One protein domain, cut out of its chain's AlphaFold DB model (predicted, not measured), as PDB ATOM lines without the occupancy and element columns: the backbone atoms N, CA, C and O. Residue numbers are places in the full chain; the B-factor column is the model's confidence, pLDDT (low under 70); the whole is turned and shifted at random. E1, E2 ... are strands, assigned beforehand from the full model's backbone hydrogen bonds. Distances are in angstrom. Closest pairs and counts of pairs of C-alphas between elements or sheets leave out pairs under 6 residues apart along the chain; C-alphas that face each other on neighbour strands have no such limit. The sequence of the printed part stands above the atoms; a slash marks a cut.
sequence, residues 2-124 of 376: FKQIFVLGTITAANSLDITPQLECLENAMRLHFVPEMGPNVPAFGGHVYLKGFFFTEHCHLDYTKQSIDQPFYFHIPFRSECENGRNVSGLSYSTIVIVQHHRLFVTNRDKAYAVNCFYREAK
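AT A GLANCE: This is residues 2 to 124 of the 376 residues of the protein "ZP domain-containing protein" of Globodera pallida (UniProt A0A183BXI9). Amid little regular structure, two antiparallel sheets, twisted E1-E8-E7-E4-E5 and smaller E2-E3-E6, make a sandwich, partly face to face. Of 123 printed residues, 49 are in named strands, E1 to E8 in chain order, with no named helix. The all-strand whole is compact, radius of gyration of the C-alphas 15.2 A, spanning 52 by 28 by 26 A.

IN THESE COORDINATES: The large sheet has E7, residues 93 to 101, 25.9 A long, E8, 112 to 120, E1, 7 to 13, E4, 48 to 51, and E5, 61 to 63; the small one has E2, 22 to 26, E3, 29 to 34, and E6, 73 to 78. C-alpha 7 is at (32.970, -0.305, -4.655), C-alpha 120 at (29.694, -2.921, -8.913).

HOW THE PARTS SIT: N 98 and O 114 of hairpin E7 and E8, 2.8 A apart, are within hydrogen-bond range. Between the sheets, the closest C-alphas of E1 and E2, Gly 9 and Leu 23, are 5.8 A apart.

THE WHOLE: Links E3 to E4 and E6 to E7 are long; pLDDT is under 70 at 42 residues.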
ATOM      1  N   PHE A   2      44.364 -11.003  -4.662       24.23
ATOM      2  CA  PHE A   2      43.132 -10.205  -4.508       24.23
ATOM      3  C   PHE A   2      42.644  -9.458  -5.770       24.23
ATOM      4  O   PHE A   2      43.327  -8.570  -6.270       24.23
ATOM      5  N   LYS A   3      41.431  -9.788  -6.250       23.70
ATOM      6  CA  LYS A   3      40.664  -8.934  -7.175       23.70
ATOM      7  C   LYS A   3      40.206  -7.715  -6.376       23.70
ATOM      8  O   LYS A   3      39.367  -7.847  -5.491       23.70
ATOM      9  N   GLN A   4      40.770  -6.549  -6.654       27.31
ATOM     10  CA  GLN A   4      40.335  -5.313  -6.013       27.31
ATOM     11  C   GLN A   4      39.086  -4.808  -6.749       27.31
ATOM     12  O   GLN A   4      39.170  -4.233  -7.831       27.31
ATOM     13  N   ILE A   5      37.918  -5.128  -6.191       31.80
ATOM     14  CA  ILE A   5      36.617  -4.617  -6.633       31.80
ATOM     15  C   ILE A   5      36.539  -3.168  -6.147       31.80
ATOM     16  O   ILE A   5      36.588  -2.919  -4.943       31.80
ATOM     17  N   PHE A   6      36.448  -2.205  -7.064       34.12
ATOM     18  CA  PHE A   6      36.137  -0.829  -6.687       34.12
ATOM     19  C   PHE A   6      34.642  -0.729  -6.418       34.12
ATOM     20  O   PHE A   6      33.815  -0.926  -7.307       34.12
ATOM     21  N   VAL A   7      34.323  -0.451  -5.163       37.66
ATOM     22  CA  VAL A   7      32.970  -0.305  -4.655       37.66
ATOM     23  C   VAL A   7      32.678   1.180  -4.505       37.66
ATOM     24  O   VAL A   7      33.363   1.872  -3.753       37.66
ATOM     25  N   LEU A   8      31.652   1.665  -5.201       41.88
ATOM     26  CA  LEU A   8      31.118   3.006  -4.984       41.88
ATOM     27  C   LEU A   8      29.798   2.880  -4.222       41.88
ATOM     28  O   LEU A   8      28.817   2.355  -4.751       41.88
ATOM     29  N   GLY A   9      29.801   3.336  -2.970       35.09
ATOM     30  CA  GLY A   9      28.614   3.441  -2.126       35.09
ATOM     31  C   GLY A   9      28.139   4.888  -2.057       35.09
ATOM     32  O   GLY A   9      28.923   5.785  -1.754       35.09
ATOM     33  N   THR A  10      26.854   5.123  -2.315       46.31
ATOM     34  CA  THR A  10      26.218   6.431  -2.099       46.31
ATOM     35  C   THR A  10      25.071   6.296  -1.105       46.31
ATOM     36  O   THR A  10      24.304   5.331  -1.152       46.31
ATOM     37  N   ILE A  11      24.963   7.262  -0.189       41.94
ATOM     38  CA  ILE A  11      23.843   7.381   0.749       41.94
ATOM     39  C   ILE A  11      23.238   8.766   0.581       41.94
ATOM     40  O   ILE A  11      23.944   9.771   0.655       41.94
ATOM     41  N   THR A  12      21.924   8.822   0.388       50.16
ATOM     42  CA  THR A  12      21.164  10.074   0.420       50.16
ATOM     43  C   THR A  12      20.109  10.000   1.523       50.16
ATOM     44  O   THR A  12      19.368   9.022   1.631       50.16
ATOM     45  N   ALA A  13      20.072  11.017   2.387       44.72
ATOM     46  CA  ALA A  13      19.104  11.130   3.475       44.72
ATOM     47  C   ALA A  13      17.963  12.066   3.058       44.72
ATOM     48  O   ALA A  13      18.206  13.146   2.522       44.72
ATOM     49  N   ALA A  14      16.715  11.667   3.315       39.84
ATOM     50  CA  ALA A  14      15.543  12.457   2.931       39.84
ATOM     51  C   ALA A  14      15.322  13.720   3.794       39.84
ATOM     52  O   ALA A  14      14.600  14.610   3.363       39.84
ATOM     53  N   ASN A  15      15.953  13.825   4.973       37.19
ATOM     54  CA  ASN A  15      15.805  14.953   5.898       37.19
ATOM     55  C   ASN A  15      17.176  15.407   6.420       37.19
ATOM     56  O   ASN A  15      17.851  14.653   7.125       37.19
ATOM     57  N   SER A  16      17.572  16.635   6.073       43.66
ATOM     58  CA  SER A  16      18.834  17.259   6.481       43.66
ATOM     59  C   SER A  16      18.885  17.543   7.986       43.66
ATOM     60  O   SER A  16      17.901  18.004   8.559       43.66
ATOM     61  N   LEU A  17      20.084  17.361   8.544       41.09
ATOM     62  CA  LEU A  17      20.499  17.374   9.951       41.09
ATOM     63  C   LEU A  17      20.326  16.027  10.691       41.09
ATOM     64  O   LEU A  17      19.224  15.526  10.927       41.09
ATOM     65  N   ASP A  18      21.502  15.519  11.057       43.50
ATOM     66  CA  ASP A  18      21.902  14.358  11.861       43.50
ATOM     67  C   ASP A  18      22.061  12.950  11.258       43.50
ATOM     68  O   ASP A  18      21.261  12.486  10.445       43.50
ATOM     69  N   ILE A  19      23.186  12.352  11.687       53.53
ATOM     70  CA  ILE A  19      23.851  11.062  11.411       53.53
ATOM     71  C   ILE A  19      23.479  10.356  10.104       53.53
ATOM     72  O   ILE A  19      22.412   9.763   9.933       53.53
ATOM     73  N   THR A  20      24.450  10.324   9.190       63.25
ATOM     74  CA  THR A  20      24.427   9.456   8.009       63.25
ATOM     75  C   THR A  20      25.236   8.192   8.326       63.25
ATOM     76  O   THR A  20      26.391   8.332   8.735       63.25
ATOM     77  N   PRO A  21      24.676   6.975   8.183       78.12
ATOM     78  CA  PRO A  21      25.438   5.741   8.381       78.12
ATOM     79  C   PRO A  21      26.591   5.648   7.374       78.12
ATOM     80  O   PRO A  21      26.591   6.344   6.364       78.12
ATOM     81  N   GLN A  22      27.577   4.783   7.610       81.00
ATOM     82  CA  GLN A  22      28.590   4.488   6.589       81.00
ATOM     83  C   GLN A  22      28.156   3.285   5.751       81.00
ATOM     84  O   GLN A  22      27.826   2.239   6.303       81.00
ATOM     85  N   LEU A  23      28.152   3.421   4.423       81.56
ATOM     86  CA  LEU A  23      27.818   2.334   3.502       81.56
ATOM     87  C   LEU A  23      29.086   1.620   3.038       81.56
ATOM     88  O   LEU A  23      29.946   2.210   2.390       81.56
ATOM     89  N   GLU A  24      29.154   0.329   3.324       82.25
ATOM     90  CA  GLU A  24      30.134  -0.611   2.799       82.25
ATOM     91  C   GLU A  24      29.417  -1.525   1.801       82.25
ATOM     92  O   GLU A  24      28.492  -2.250   2.175       82.25
ATOM     93  N   CYS A  25      29.817  -1.515   0.531       76.88
ATOM     94  CA  CYS A  25      29.295  -2.492  -0.421       76.88
ATOM     95  C   CYS A  25      30.249  -3.684  -0.538       76.88
ATOM     96  O   CYS A  25      31.447  -3.536  -0.753       76.88
ATOM     97  N   LEU A  26      29.705  -4.882  -0.376       78.44
ATOM     98  CA  LEU A  26      30.410  -6.160  -0.403       78.44
ATOM     99  C   LEU A  26      30.025  -6.910  -1.672       78.44
ATOM    100  O   LEU A  26      28.965  -6.665  -2.221       78.44
ATOM    101  N   GLU A  27      30.811  -7.879  -2.121       70.69
ATOM    102  CA  GLU A  27      30.539  -8.607  -3.374       70.69
ATOM    103  C   GLU A  27      29.102  -9.169  -3.485       70.69
ATOM    104  O   GLU A  27      28.500  -9.109  -4.552       70.69
ATOM    105  N   ASN A  28      28.519  -9.623  -2.365       72.50
ATOM    106  CA  ASN A  28      27.193 -10.254  -2.318       72.50
ATOM    107  C   ASN A  28      26.167  -9.532  -1.420       72.50
ATOM    108  O   ASN A  28      25.088 -10.075  -1.179       72.50
ATOM    109  N   ALA A  29      26.485  -8.352  -0.880       79.38
ATOM    110  CA  ALA A  29      25.598  -7.648   0.049       79.38
ATOM    111  C   ALA A  29      25.960  -6.166   0.226       79.38
ATOM    112  O   ALA A  29      27.079  -5.751  -0.057       79.38
ATOM    113  N   MET A  30      25.056  -5.384   0.813       81.50
ATOM    114  CA  MET A  30      25.397  -4.096   1.431       81.50
ATOM    115  C   MET A  30      25.533  -4.247   2.938       81.50
ATOM    116  O   MET A  30      24.857  -5.068   3.562       81.50
ATOM    117  N   ARG A  31      26.372  -3.414   3.542       85.00
ATOM    118  CA  ARG A  31      26.450  -3.259   4.987       85.00
ATOM    119  C   ARG A  31      26.407  -1.780   5.342       85.00
ATOM    120  O   ARG A  31      27.269  -1.014   4.932       85.00
ATOM    121  N   LEU A  32      25.395  -1.381   6.104       86.38
ATOM    122  CA  LEU A  32      25.325  -0.042   6.682       86.38
ATOM    123  C   LEU A  32      25.851  -0.100   8.108       86.38
ATOM    124  O   LEU A  32      25.348  -0.889   8.901       86.38
ATOM    125  N   HIS A  33      26.819   0.744   8.435       84.56
ATOM    126  CA  HIS A  33      27.370   0.893   9.777       84.56
ATOM    127  C   HIS A  33      26.729   2.096  10.462       84.56
ATOM    128  O   HIS A  33      26.802   3.222   9.966       84.56
ATOM    129  N   PHE A  34      26.106   1.843  11.606       87.12
ATOM    130  CA  PHE A  34      25.459   2.834  12.448       87.12
ATOM    131  C   PHE A  34      26.307   3.075  13.691       87.12
ATOM    132  O   PHE A  34      26.749   2.136  14.354       87.12
ATOM    133  N   VAL A  35      26.502   4.348  14.020       84.50
ATOM    134  CA  VAL A  35      27.136   4.779  15.265       84.50
ATOM    135  C   VAL A  35      26.069   5.528  16.063       84.50
ATOM    136  O   VAL A  35      25.699   6.628  15.655       84.50
ATOM    137  N   PRO A  36      25.519   4.931  17.136       80.69
ATOM    138  CA  PRO A  36      24.556   5.610  17.998       80.69
ATOM    139  C   PRO A  36      25.150   6.875  18.626       80.69
ATOM    140  O   PRO A  36      26.338   6.915  18.955       80.69
ATOM    141  N   GLU A  37      24.320   7.895  18.835       75.81
ATOM    142  CA  GLU A  37      24.711   9.076  19.609       75.81
ATOM    143  C   GLU A  37      24.976   8.685  21.063       75.81
ATOM    144  O   GLU A  37      24.096   8.174  21.755       75.81
ATOM    145  N   MET A  38      26.193   8.947  21.536       71.56
ATOM    146  CA  MET A  38      26.581   8.715  22.924       71.56
ATOM    147  C   MET A  38      26.632  10.050  23.665       71.56
ATOM    148  O   MET A  38      27.380  10.954  23.291       71.56
ATOM    149  N   GLY A  39      25.861  10.177  24.745       73.56
ATOM    150  CA  GLY A  39      25.872  11.375  25.580       73.56
ATOM    151  C   GLY A  39      25.160  11.173  26.919       73.56
ATOM    152  O   GLY A  39      24.327  10.281  27.044       73.56
ATOM    153  N   PRO A  40      25.442  12.019  27.927       74.50
ATOM    154  CA  PRO A  40      24.910  11.861  29.286       74.50
ATOM    155  C   PRO A  40      23.379  11.975  29.383       74.50
ATOM    156  O   PRO A  40      22.804  11.530  30.369       74.50
ATOM    157  N   ASN A  41      22.721  12.545  28.365       78.88
ATOM    158  CA  ASN A  41      21.264  12.705  28.286       78.88
ATOM    159  C   ASN A  41      20.654  12.057  27.028       78.88
ATOM    160  O   ASN A  41      19.506  12.352  26.690       78.88
ATOM    161  N   VAL A  42      21.408  11.216  26.312       77.81
ATOM    162  CA  VAL A  42      20.926  10.551  25.095       77.81
ATOM    163  C   VAL A  42      20.613   9.092  25.431       77.81
ATOM    164  O   VAL A  42      21.514   8.362  25.844       77.81
ATOM    165  N   PRO A  43      19.345   8.654  25.327       78.94
ATOM    166  CA  PRO A  43      18.996   7.263  25.580       78.94
ATOM    167  C   PRO A  43      19.570   6.355  24.485       78.94
ATOM    168  O   PRO A  43      19.642   6.747  23.321       78.94
ATOM    169  N   ALA A  44      19.919   5.122  24.859       84.44
ATOM    170  CA  ALA A  44      20.338   4.093  23.911       84.44
ATOM    171  C   ALA A  44      19.281   3.887  22.812       84.44
ATOM    172  O   ALA A  44      18.074   4.006  23.057       84.44
ATOM    173  N   PHE A  45      19.728   3.547  21.603       87.50
ATOM    174  CA  PHE A  45      18.827   3.330  20.478       87.50
ATOM    175  C   PHE A  45      17.937   2.113  20.751       87.50
ATOM    176  O   PHE A  45      18.426   1.004  20.952       87.50
ATOM    177  N   GLY A  46      16.620   2.320  20.767       85.38
ATOM    178  CA  GLY A  46      15.631   1.292  21.094       85.38
ATOM    179  C   GLY A  46      14.468   1.291  20.111       85.38
ATOM    180  O   GLY A  46      13.354   1.663  20.478       85.38
ATOM    181  N   GLY A  47      14.739   0.895  18.868       88.12
ATOM    182  CA  GLY A  47      13.783   0.951  17.764       88.12
ATOM    183  C   GLY A  47      14.006  -0.135  16.715       88.12
ATOM    184  O   GLY A  47      14.573  -1.186  17.002       88.12
ATOM    185  N   HIS A  48      13.560   0.120  15.492       86.31
ATOM    186  CA  HIS A  48      13.662  -0.790  14.360       86.31
ATOM    187  C   HIS A  48      14.562  -0.218  13.263       86.31
ATOM    188  O   HIS A  48      14.553   0.985  13.004       86.31
ATOM    189  N   VAL A  49      15.281  -1.092  12.563       91.38
ATOM    190  CA  VAL A  49      15.984  -0.761  11.317       91.38
ATOM    191  C   VAL A  49      15.569  -1.773  10.265       91.38
ATOM    192  O   VAL A  49      15.762  -2.962  10.475       91.38
ATOM    193  N   TYR A  50      14.964  -1.349   9.160       88.38
ATOM    194  CA  TYR A  50      14.423  -2.288   8.174       88.38
ATOM    195  C   TYR A  50      14.427  -1.735   6.755       88.38
ATOM    196  O   TYR A  50      14.533  -0.529   6.537       88.38
ATOM    197  N   LEU A  51      14.287  -2.615   5.767       86.25
ATOM    198  CA  LEU A  51      14.097  -2.200   4.379       86.25
ATOM    199  C   LEU A  51      12.655  -1.783   4.116       86.25
ATOM    200  O   LEU A  51      11.708  -2.451   4.535       86.25
ATOM    201  N   LYS A  52      12.471  -0.699   3.361       79.31
ATOM    202  CA  LYS A  52      11.143  -0.234   2.949       79.31
ATOM    203  C   LYS A  52      10.381  -1.367   2.248       79.31
ATOM    204  O   LYS A  52      10.821  -1.866   1.219       79.31
ATOM    205  N   GLY A  53       9.225  -1.737   2.804       77.38
ATOM    206  CA  GLY A  53       8.384  -2.835   2.307       77.38
ATOM    207  C   GLY A  53       8.632  -4.201   2.960       77.38
ATOM    208  O   GLY A  53       7.856  -5.115   2.710       77.38
ATOM    209  N   PHE A  54       9.639  -4.333   3.832       82.56
ATOM    210  CA  PHE A  54      10.061  -5.608   4.436       82.56
ATOM    211  C   PHE A  54      10.098  -5.571   5.969       82.56
ATOM    212  O   PHE A  54      10.974  -6.159   6.595       82.56
ATOM    213  N   PHE A  55       9.144  -4.877   6.595       77.62
ATOM    214  CA  PHE A  55       9.096  -4.741   8.058       77.62
ATOM    215  C   PHE A  55       8.950  -6.084   8.791       77.62
ATOM    216  O   PHE A  55       9.475  -6.243   9.881       77.62
ATOM    217  N   PHE A  56       8.241  -7.052   8.207       79.06
ATOM    218  CA  PHE A  56       7.972  -8.346   8.847       79.06
ATOM    219  C   PHE A  56       8.987  -9.440   8.484       79.06
ATOM    220  O   PHE A  56       8.844 -10.574   8.939       79.06
ATOM    221  N   THR A  57       9.988  -9.129   7.659       79.69
ATOM    222  CA  THR A  57      10.971 -10.110   7.191       79.69
ATOM    223  C   THR A  57      12.201 -10.079   8.090       79.69
ATOM    224  O   THR A  57      12.940  -9.098   8.092       79.69
ATOM    225  N   GLU A  58      12.455 -11.170   8.816       77.69
ATOM    226  CA  GLU A  58      13.493 -11.257   9.858       77.69
ATOM    227  C   GLU A  58      14.905 -10.897   9.355       77.69
ATOM    228  O   GLU A  58      15.664 -10.226  10.044       77.69
ATOM    229  N   HIS A  59      15.263 -11.268   8.123       82.31
ATOM    230  CA  HIS A  59      16.578 -10.945   7.543       82.31
ATOM    231  C   HIS A  59      16.691  -9.525   6.973       82.31
ATOM    232  O   HIS A  59      17.781  -9.096   6.597       82.31
ATOM    233  N   CYS A  60      15.585  -8.788   6.923       87.94
ATOM    234  CA  CYS A  60      15.506  -7.428   6.395       87.94
ATOM    235  C   CYS A  60      15.084  -6.424   7.478       87.94
ATOM    236  O   CYS A  60      14.751  -5.280   7.151       87.94
ATOM    237  N   HIS A  61      15.086  -6.855   8.744       91.19
ATOM    238  CA  HIS A  61      14.619  -6.107   9.902       91.19
ATOM    239  C   HIS A  61      15.475  -6.420  11.132       91.19
ATOM    240  O   HIS A  61      15.616  -7.563  11.546       91.19
ATOM    241  N   LEU A  62      16.027  -5.379  11.741       91.31
ATOM    242  CA  LEU A  62      16.618  -5.414  13.069       91.31
ATOM    243  C   LEU A  62      15.635  -4.809  14.066       91.31
ATOM    244  O   LEU A  62      15.163  -3.683  13.874       91.31
ATOM    245  N   ASP A  63      15.367  -5.534  15.147       91.19
ATOM    246  CA  ASP A  63      14.491  -5.105  16.233       91.19
ATOM    247  C   ASP A  63      15.278  -4.933  17.542       91.19
ATOM    248  O   ASP A  63      15.665  -5.902  18.194       91.19
ATOM    249  N   TYR A  64      15.471  -3.678  17.945       91.62
ATOM    250  CA  TYR A  64      16.109  -3.274  19.198       91.62
ATOM    251  C   TYR A  64      15.095  -2.757  20.230       91.62
ATOM    252  O   TYR A  64      15.467  -2.142  21.230       91.62
ATOM    253  N   THR A  65      13.792  -2.997  20.040       85.44
ATOM    254  CA  THR A  65      12.758  -2.527  20.982       85.44
ATOM    255  C   THR A  65      12.840  -3.195  22.353       85.44
ATOM    256  O   THR A  65      12.457  -2.588  23.359       85.44
ATOM    257  N   LYS A  66      13.335  -4.439  22.397       85.81
ATOM    258  CA  LYS A  66      13.535  -5.223  23.626       85.81
ATOM    259  C   LYS A  66      14.936  -5.060  24.205       85.81
ATOM    260  O   LYS A  66      15.083  -5.013  25.422       85.81
ATOM    261  N   GLN A  67      15.944  -4.977  23.341       87.56
ATOM    262  CA  GLN A  67      17.344  -4.838  23.720       87.56
ATOM    263  C   GLN A  67      17.911  -3.609  23.020       87.56
ATOM    264  O   GLN A  67      18.352  -3.687  21.877       87.56
ATOM    265  N   SER A  68      17.852  -2.469  23.707       88.06
ATOM    266  CA  SER A  68      18.412  -1.223  23.192       88.06
ATOM    267  C   SER A  68      19.922  -1.343  23.025       88.06
ATOM    268  O   SER A  68      20.587  -1.991  23.836       88.06
ATOM    269  N   ILE A  69      20.456  -0.679  22.009       87.62
ATOM    270  CA  ILE A  69      21.865  -0.717  21.646       87.62
ATOM    271  C   ILE A  69      22.490   0.671  21.771       87.62
ATOM    272  O   ILE A  69      21.963   1.672  21.288       87.62
ATOM    273  N   ASP A  70      23.619   0.725  22.462       85.94
ATOM    274  CA  ASP A  70      24.438   1.917  22.687       85.94
ATOM    275  C   ASP A  70      25.805   1.822  21.993       85.94
ATOM    276  O   ASP A  70      26.548   2.796  21.949       85.94
ATOM    277  N   GLN A  71      26.124   0.665  21.408       86.38
ATOM    278  CA  GLN A  71      27.366   0.410  20.683       86.38
ATOM    279  C   GLN A  71      27.172   0.501  19.163       86.38
ATOM    280  O   GLN A  71      26.063   0.288  18.668       86.38
ATOM    281  N   PRO A  72      28.241   0.776  18.393       87.88
ATOM    282  CA  PRO A  72      28.190   0.703  16.939       87.88
ATOM    283  C   PRO A  72      27.700  -0.664  16.457       87.88
ATOM    284  O   PRO A  72      28.150  -1.705  16.938       87.88
ATOM    285  N   PHE A  73      26.796  -0.660  15.484       89.75
ATOM    286  CA  PHE A  73      26.215  -1.873  14.913       89.75
ATOM    287  C   PHE A  73      26.095  -1.754  13.402       89.75
ATOM    288  O   PHE A  73      26.235  -0.669  12.838       89.75
ATOM    289  N   TYR A  74      25.838  -2.873  12.730       89.31
ATOM    290  CA  TYR A  74      25.679  -2.881  11.286       89.31
ATOM    291  C   TYR A  74      24.405  -3.593  10.852       89.31
ATOM    292  O   TYR A  74      23.983  -4.576  11.454       89.31
ATOM    293  N   PHE A  75      23.825  -3.110   9.759       90.75
ATOM    294  CA  PHE A  75      22.709  -3.747   9.081       90.75
ATOM    295  C   PHE A  75      23.188  -4.364   7.771       90.75
ATOM    296  O   PHE A  75      23.754  -3.671   6.924       90.75
ATOM    297  N   HIS A  76      23.003  -5.676   7.630       89.00
ATOM    298  CA  HIS A  76      23.473  -6.447   6.488       89.00
ATOM    299  C   HIS A  76      22.318  -6.760   5.541       89.00
ATOM    300  O   HIS A  76      21.332  -7.363   5.949       89.00
ATOM    301  N   ILE A  77      22.453  -6.357   4.281       86.44
ATOM    302  CA  ILE A  77      21.419  -6.492   3.255       86.44
ATOM    303  C   ILE A  77      21.961  -7.413   2.156       86.44
ATOM    304  O   ILE A  77      22.716  -6.945   1.295       86.44
ATOM    305  N   PRO A  78      21.640  -8.716   2.183       81.06
ATOM    306  CA  PRO A  78      22.117  -9.662   1.182       81.06
ATOM    307  C   PRO A  78      21.428  -9.449  -0.170       81.06
ATOM    308  O   PRO A  78      20.210  -9.269  -0.243       81.06
ATOM    309  N   PHE A  79      22.203  -9.518  -1.251       74.31
ATOM    310  CA  PHE A  79      21.678  -9.482  -2.616       74.31
ATOM    311  C   PHE A  79      20.955 -10.779  -2.971       74.31
ATOM    312  O   PHE A  79      21.346 -11.845  -2.499       74.31
ATOM    313  N   ARG A  80      19.938 -10.702  -3.847       70.25
ATOM    314  CA  ARG A  80      19.174 -11.871  -4.323       70.25
ATOM    315  C   ARG A  80      18.576 -12.686  -3.173       70.25
ATOM    316  O   ARG A  80      18.684 -13.910  -3.137       70.25
ATOM    317  N   SER A  81      17.976 -11.987  -2.221       73.19
ATOM    318  CA  SER A  81      17.337 -12.565  -1.042       73.19
ATOM    319  C   SER A  81      15.853 -12.196  -0.998       73.19
ATOM    320  O   SER A  81      15.345 -11.485  -1.863       73.19
ATOM    321  N   GLU A  82      15.159 -12.643   0.044       74.81
ATOM    322  CA  GLU A  82      13.767 -12.264   0.331       74.81
ATOM    323  C   GLU A  82      13.596 -10.764   0.631       74.81
ATOM    324  O   GLU A  82      12.473 -10.284   0.727       74.81
ATOM    325  N   CYS A  83      14.699 -10.018   0.748       73.81
ATOM    326  CA  CYS A  83      14.740  -8.569   0.932       73.81
ATOM    327  C   CYS A  83      14.561  -7.760  -0.366       73.81
ATOM    328  O   CYS A  83      14.748  -6.540  -0.364       73.81
ATOM    329  N   GLU A  84      14.255  -8.419  -1.486       67.38
ATOM    330  CA  GLU A  84      14.190  -7.819  -2.817       67.38
ATOM    331  C   GLU A  84      12.785  -7.984  -3.423       67.38
ATOM    332  O   GLU A  84      12.332  -9.094  -3.699       67.38
ATOM    333  N   ASN A  85      12.077  -6.871  -3.647       52.19
ATOM    334  CA  ASN A  85      10.763  -6.871  -4.295       52.19
ATOM    335  C   ASN A  85      10.975  -6.478  -5.753       52.19
ATOM    336  O   ASN A  85      11.095  -5.300  -6.092       52.19
ATOM    337  N   GLY A  86      11.032  -7.492  -6.612       49.84
ATOM    338  CA  GLY A  86      11.272  -7.329  -8.041       49.84
ATOM    339  C   GLY A  86      12.738  -7.523  -8.416       49.84
ATOM    340  O   GLY A  86      13.645  -7.254  -7.644       49.84
ATOM    341  N   ARG A  87      12.957  -8.025  -9.633       42.09
ATOM    342  CA  ARG A  87      14.292  -8.305 -10.166       42.09
ATOM    343  C   ARG A  87      15.108  -7.020 -10.252       42.09
ATOM    344  O   ARG A  87      14.705  -6.100 -10.965       42.09
ATOM    345  N   ASN A  88      16.277  -6.994  -9.622       47.38
ATOM    346  CA  ASN A  88      17.300  -6.007  -9.916       47.38
ATOM    347  C   ASN A  88      17.706  -6.116 -11.400       47.38
ATOM    348  O   ASN A  88      18.370  -7.067 -11.813       47.38
ATOM    349  N   VAL A  89      17.215  -5.190 -12.228       44.28
ATOM    350  CA  VAL A  89      17.210  -5.329 -13.698       44.28
ATOM    351  C   VAL A  89      18.617  -5.202 -14.295       44.28
ATOM    352  O   VAL A  89      18.861  -5.702 -15.389       44.28
ATOM    353  N   SER A  90      19.562  -4.597 -13.573       52.19
ATOM    354  CA  SER A  90      20.889  -4.267 -14.100       52.19
ATOM    355  C   SER A  90      22.026  -5.153 -13.585       52.19
ATOM    356  O   SER A  90      23.101  -5.113 -14.173       52.19
ATOM    357  N   GLY A  91      21.847  -5.941 -12.512       53.97
ATOM    358  CA  GLY A  91      22.863  -6.862 -11.951       53.97
ATOM    359  C   GLY A  91      24.180  -6.226 -11.456       53.97
ATOM    360  O   GLY A  91      24.937  -6.879 -10.742       53.97
ATOM    361  N   LEU A  92      24.420  -4.960 -11.805       57.47
ATOM    362  CA  LEU A  92      25.623  -4.157 -11.581       57.47
ATOM    363  C   LEU A  92      25.359  -2.965 -10.648       57.47
ATOM    364  O   LEU A  92      26.296  -2.346 -10.159       57.47
ATOM    365  N   SER A  93      24.096  -2.641 -10.363       63.47
ATOM    366  CA  SER A  93      23.716  -1.619  -9.383       63.47
ATOM    367  C   SER A  93      22.652  -2.175  -8.454       63.47
ATOM    368  O   SER A  93      21.633  -2.661  -8.930       63.47
ATOM    369  N   TYR A  94      22.847  -2.085  -7.149       70.69
ATOM    370  CA  TYR A  94      21.844  -2.442  -6.150       70.69
ATOM    371  C   TYR A  94      21.403  -1.161  -5.451       70.69
ATOM    372  O   TYR A  94      22.251  -0.433  -4.946       70.69
ATOM    373  N   SER A  95      20.098  -0.887  -5.391       70.56
ATOM    374  CA  SER A  95      19.563   0.276  -4.677       70.56
ATOM    375  C   SER A  95      18.351  -0.095  -3.832       70.56
ATOM    376  O   SER A  95      17.487  -0.851  -4.276       70.56
ATOM    377  N   THR A  96      18.299   0.415  -2.602       74.56
ATOM    378  CA  THR A  96      17.194   0.179  -1.668       74.56
ATOM    379  C   THR A  96      17.043   1.331  -0.672       74.56
ATOM    380  O   THR A  96      17.894   2.217  -0.595       74.56
ATOM    381  N   ILE A  97      15.948   1.334   0.089       77.81
ATOM    382  CA  ILE A  97      15.667   2.337   1.121       77.81
ATOM    383  C   ILE A  97      15.668   1.658   2.486       77.81
ATOM    384  O   ILE A  97      14.850   0.775   2.744       77.81
ATOM    385  N   VAL A  98      16.557   2.110   3.368       82.81
ATOM    386  CA  VAL A  98      16.643   1.681   4.767       82.81
ATOM    387  C   VAL A  98      15.900   2.684   5.642       82.81
ATOM    388  O   VAL A  98      16.168   3.881   5.579       82.81
ATOM    389  N   ILE A  99      14.978   2.201   6.464       81.31
ATOM    390  CA  ILE A  99      14.202   2.993   7.412       81.31
ATOM    391  C   ILE A  99      14.732   2.719   8.819       81.31
ATOM    392  O   ILE A  99      14.810   1.569   9.243       81.31
ATOM    393  N   VAL A 100      15.075   3.785   9.539       85.00
ATOM    394  CA  VAL A 100      15.420   3.768  10.963       85.00
ATOM    395  C   VAL A 100      14.263   4.394  11.727       85.00
ATOM    396  O   VAL A 100      14.034   5.602  11.643       85.00
ATOM    397  N   GLN A 101      13.529   3.554  12.449       81.00
ATOM    398  CA  GLN A 101      12.346   3.912  13.218       81.00
ATOM    399  C   GLN A 101      12.666   3.855  14.715       81.00
ATOM    400  O   GLN A 101      12.926   2.788  15.253       81.00
ATOM    401  N   HIS A 102      12.619   4.983  15.416       79.81
ATOM    402  CA  HIS A 102      12.952   5.079  16.840       79.81
ATOM    403  C   HIS A 102      11.796   4.669  17.752       79.81
ATOM    404  O   HIS A 102      12.014   4.301  18.903       79.81
ATOM    405  N   HIS A 103      10.557   4.765  17.271       76.06
ATOM    406  CA  HIS A 103       9.386   4.402  18.059       76.06
ATOM    407  C   HIS A 103       9.005   2.928  17.849       76.06
ATOM    408  O   HIS A 103       9.135   2.384  16.758       76.06
ATOM    409  N   ARG A 104       8.480   2.271  18.890       75.00
ATOM    410  CA  ARG A 104       8.225   0.815  18.896       75.00
ATOM    411  C   ARG A 104       7.076   0.346  18.000       75.00
ATOM    412  O   ARG A 104       6.957  -0.841  17.746       75.00
ATOM    413  N   LEU A 105       6.168   1.244  17.619       59.59
ATOM    414  CA  LEU A 105       4.898   0.861  16.979       59.59
ATOM    415  C   LEU A 105       4.581   1.612  15.685       59.59
ATOM    416  O   LEU A 105       3.763   1.139  14.906       59.59
ATOM    417  N   PHE A 106       5.161   2.789  15.460       68.38
ATOM    418  CA  PHE A 106       4.785   3.640  14.330       68.38
ATOM    419  C   PHE A 106       5.926   4.565  13.932       68.38
ATOM    420  O   PHE A 106       6.758   4.907  14.767       68.38
ATOM    421  N   VAL A 107       5.928   4.989  12.670       68.25
ATOM    422  CA  VAL A 107       6.894   5.955  12.146       68.25
ATOM    423  C   VAL A 107       6.553   7.364  12.646       68.25
ATOM    424  O   VAL A 107       5.392   7.771  12.659       68.25
ATOM    425  N   THR A 108       7.563   8.112  13.069       66.56
ATOM    426  CA  THR A 108       7.485   9.454  13.653       66.56
ATOM    427  C   THR A 108       8.357  10.448  12.890       66.56
ATOM    428  O   THR A 108       9.149  10.089  12.023       66.56
ATOM    429  N   ASN A 109       8.268  11.727  13.252       64.62
ATOM    430  CA  ASN A 109       9.115  12.787  12.700       64.62
ATOM    431  C   ASN A 109      10.613  12.649  13.038       64.62
ATOM    432  O   ASN A 109      11.431  13.340  12.434       64.62
ATOM    433  N   ARG A 110      10.976  11.799  14.006       66.50
ATOM    434  CA  ARG A 110      12.374  11.510  14.365       66.50
ATOM    435  C   ARG A 110      12.989  10.402  13.513       66.50
ATOM    436  O   ARG A 110      14.190  10.165  13.600       66.50
ATOM    437  N   ASP A 111      12.185   9.738  12.695       72.06
ATOM    438  CA  ASP A 111      12.621   8.590  11.917       72.06
ATOM    439  C   ASP A 111      13.265   9.020  10.607       72.06
ATOM    440  O   ASP A 111      12.983  10.087  10.051       72.06
ATOM    441  N   LYS A 112      14.188   8.188  10.131       76.31
ATOM    442  CA  LYS A 112      15.040   8.512   8.992       76.31
ATOM    443  C   LYS A 112      14.899   7.446   7.921       76.31
ATOM    444  O   LYS A 112      14.829   6.256   8.215       76.31
ATOM    445  N   ALA A 113      14.876   7.892   6.672       78.56
ATOM    446  CA  ALA A 113      14.932   7.031   5.504       78.56
ATOM    447  C   ALA A 113      16.211   7.350   4.722       78.56
ATOM    448  O   ALA A 113      16.434   8.498   4.323       78.56
ATOM    449  N   TYR A 114      17.035   6.327   4.524       74.75
ATOM    450  CA  TYR A 114      18.298   6.386   3.805       74.75
ATOM    451  C   TYR A 114      18.149   5.624   2.495       74.75
ATOM    452  O   TYR A 114      17.982   4.404   2.497       74.75
ATOM    453  N   ALA A 115      18.213   6.335   1.374       70.81
ATOM    454  CA  ALA A 115      18.331   5.699   0.073       70.81
ATOM    455  C   ALA A 115      19.803   5.340  -0.148       70.81
ATOM    456  O   ALA A 115      20.669   6.222  -0.193       70.81
ATOM    457  N   VAL A 116      20.077   4.041  -0.231       72.62
ATOM    458  CA  VAL A 116      21.418   3.485  -0.410       72.62
ATOM    459  C   VAL A 116      21.556   2.881  -1.796       72.62
ATOM    460  O   VAL A 116      20.623   2.265  -2.320       72.62
ATOM    461  N   ASN A 117      22.720   3.078  -2.406       71.25
ATOM    462  CA  ASN A 117      23.016   2.549  -3.728       71.25
ATOM    463  C   ASN A 117      24.481   2.115  -3.817       71.25
ATOM    464  O   ASN A 117      25.383   2.882  -3.470       71.25
ATOM    465  N   CYS A 118      24.689   0.889  -4.290       64.31
ATOM    466  CA  CYS A 118      25.990   0.276  -4.500       64.31
ATOM    467  C   CYS A 118      26.142  -0.121  -5.956       64.31
ATOM    468  O   CYS A 118      25.353  -0.906  -6.487       64.31
ATOM    469  N   PHE A 119      27.193   0.400  -6.576       63.22
ATOM    470  CA  PHE A 119      27.539   0.106  -7.955       63.22
ATOM    471  C   PHE A 119      28.772  -0.802  -8.005       63.22
ATOM    472  O   PHE A 119      29.808  -0.486  -7.417       63.22
ATOM    473  N   TYR A 120      28.650  -1.924  -8.714       60.94
ATOM    474  CA  TYR A 120      29.694  -2.921  -8.913       60.94
ATOM    475  C   TYR A 120      30.156  -2.889 -10.361       60.94
ATOM    476  O   TYR A 120      29.362  -3.029 -11.290       60.94
ATOM    477  N   ARG A 121      31.466  -2.739 -10.550       50.12
ATOM    478  CA  ARG A 121      32.113  -2.757 -11.861       50.12
ATOM    479  C   ARG A 121      33.207  -3.812 -11.863       50.12
ATOM    480  O   ARG A 121      34.082  -3.799 -10.999       50.12
ATOM    481  N   GLU A 122      33.188  -4.712 -12.839       45.78
ATOM    482  CA  GLU A 122      34.293  -5.649 -13.029       45.78
ATOM    483  C   GLU A 122      35.519  -4.896 -13.562       45.78
ATOM    484  O   GLU A 122      35.500  -4.310 -14.645       45.78
ATOM    485  N   ALA A 123      36.605  -4.884 -12.790       40.12
ATOM    486  CA  ALA A 123      37.874  -4.341 -13.247       40.12
ATOM    487  C   ALA A 123      38.566  -5.363 -14.163       40.12
ATOM    488  O   ALA A 123      39.045  -6.400 -13.692       40.12
ATOM    489  N   LYS A 124      38.683  -5.065 -15.465       39.59
ATOM    490  CA  LYS A 124      39.678  -5.717 -16.329       39.59
ATOM    491  C   LYS A 124      41.063  -5.203 -15.939       39.59
ATOM    492  O   LYS A 124      41.597  -4.282 -16.546       39.59
TER     493      LYS A 124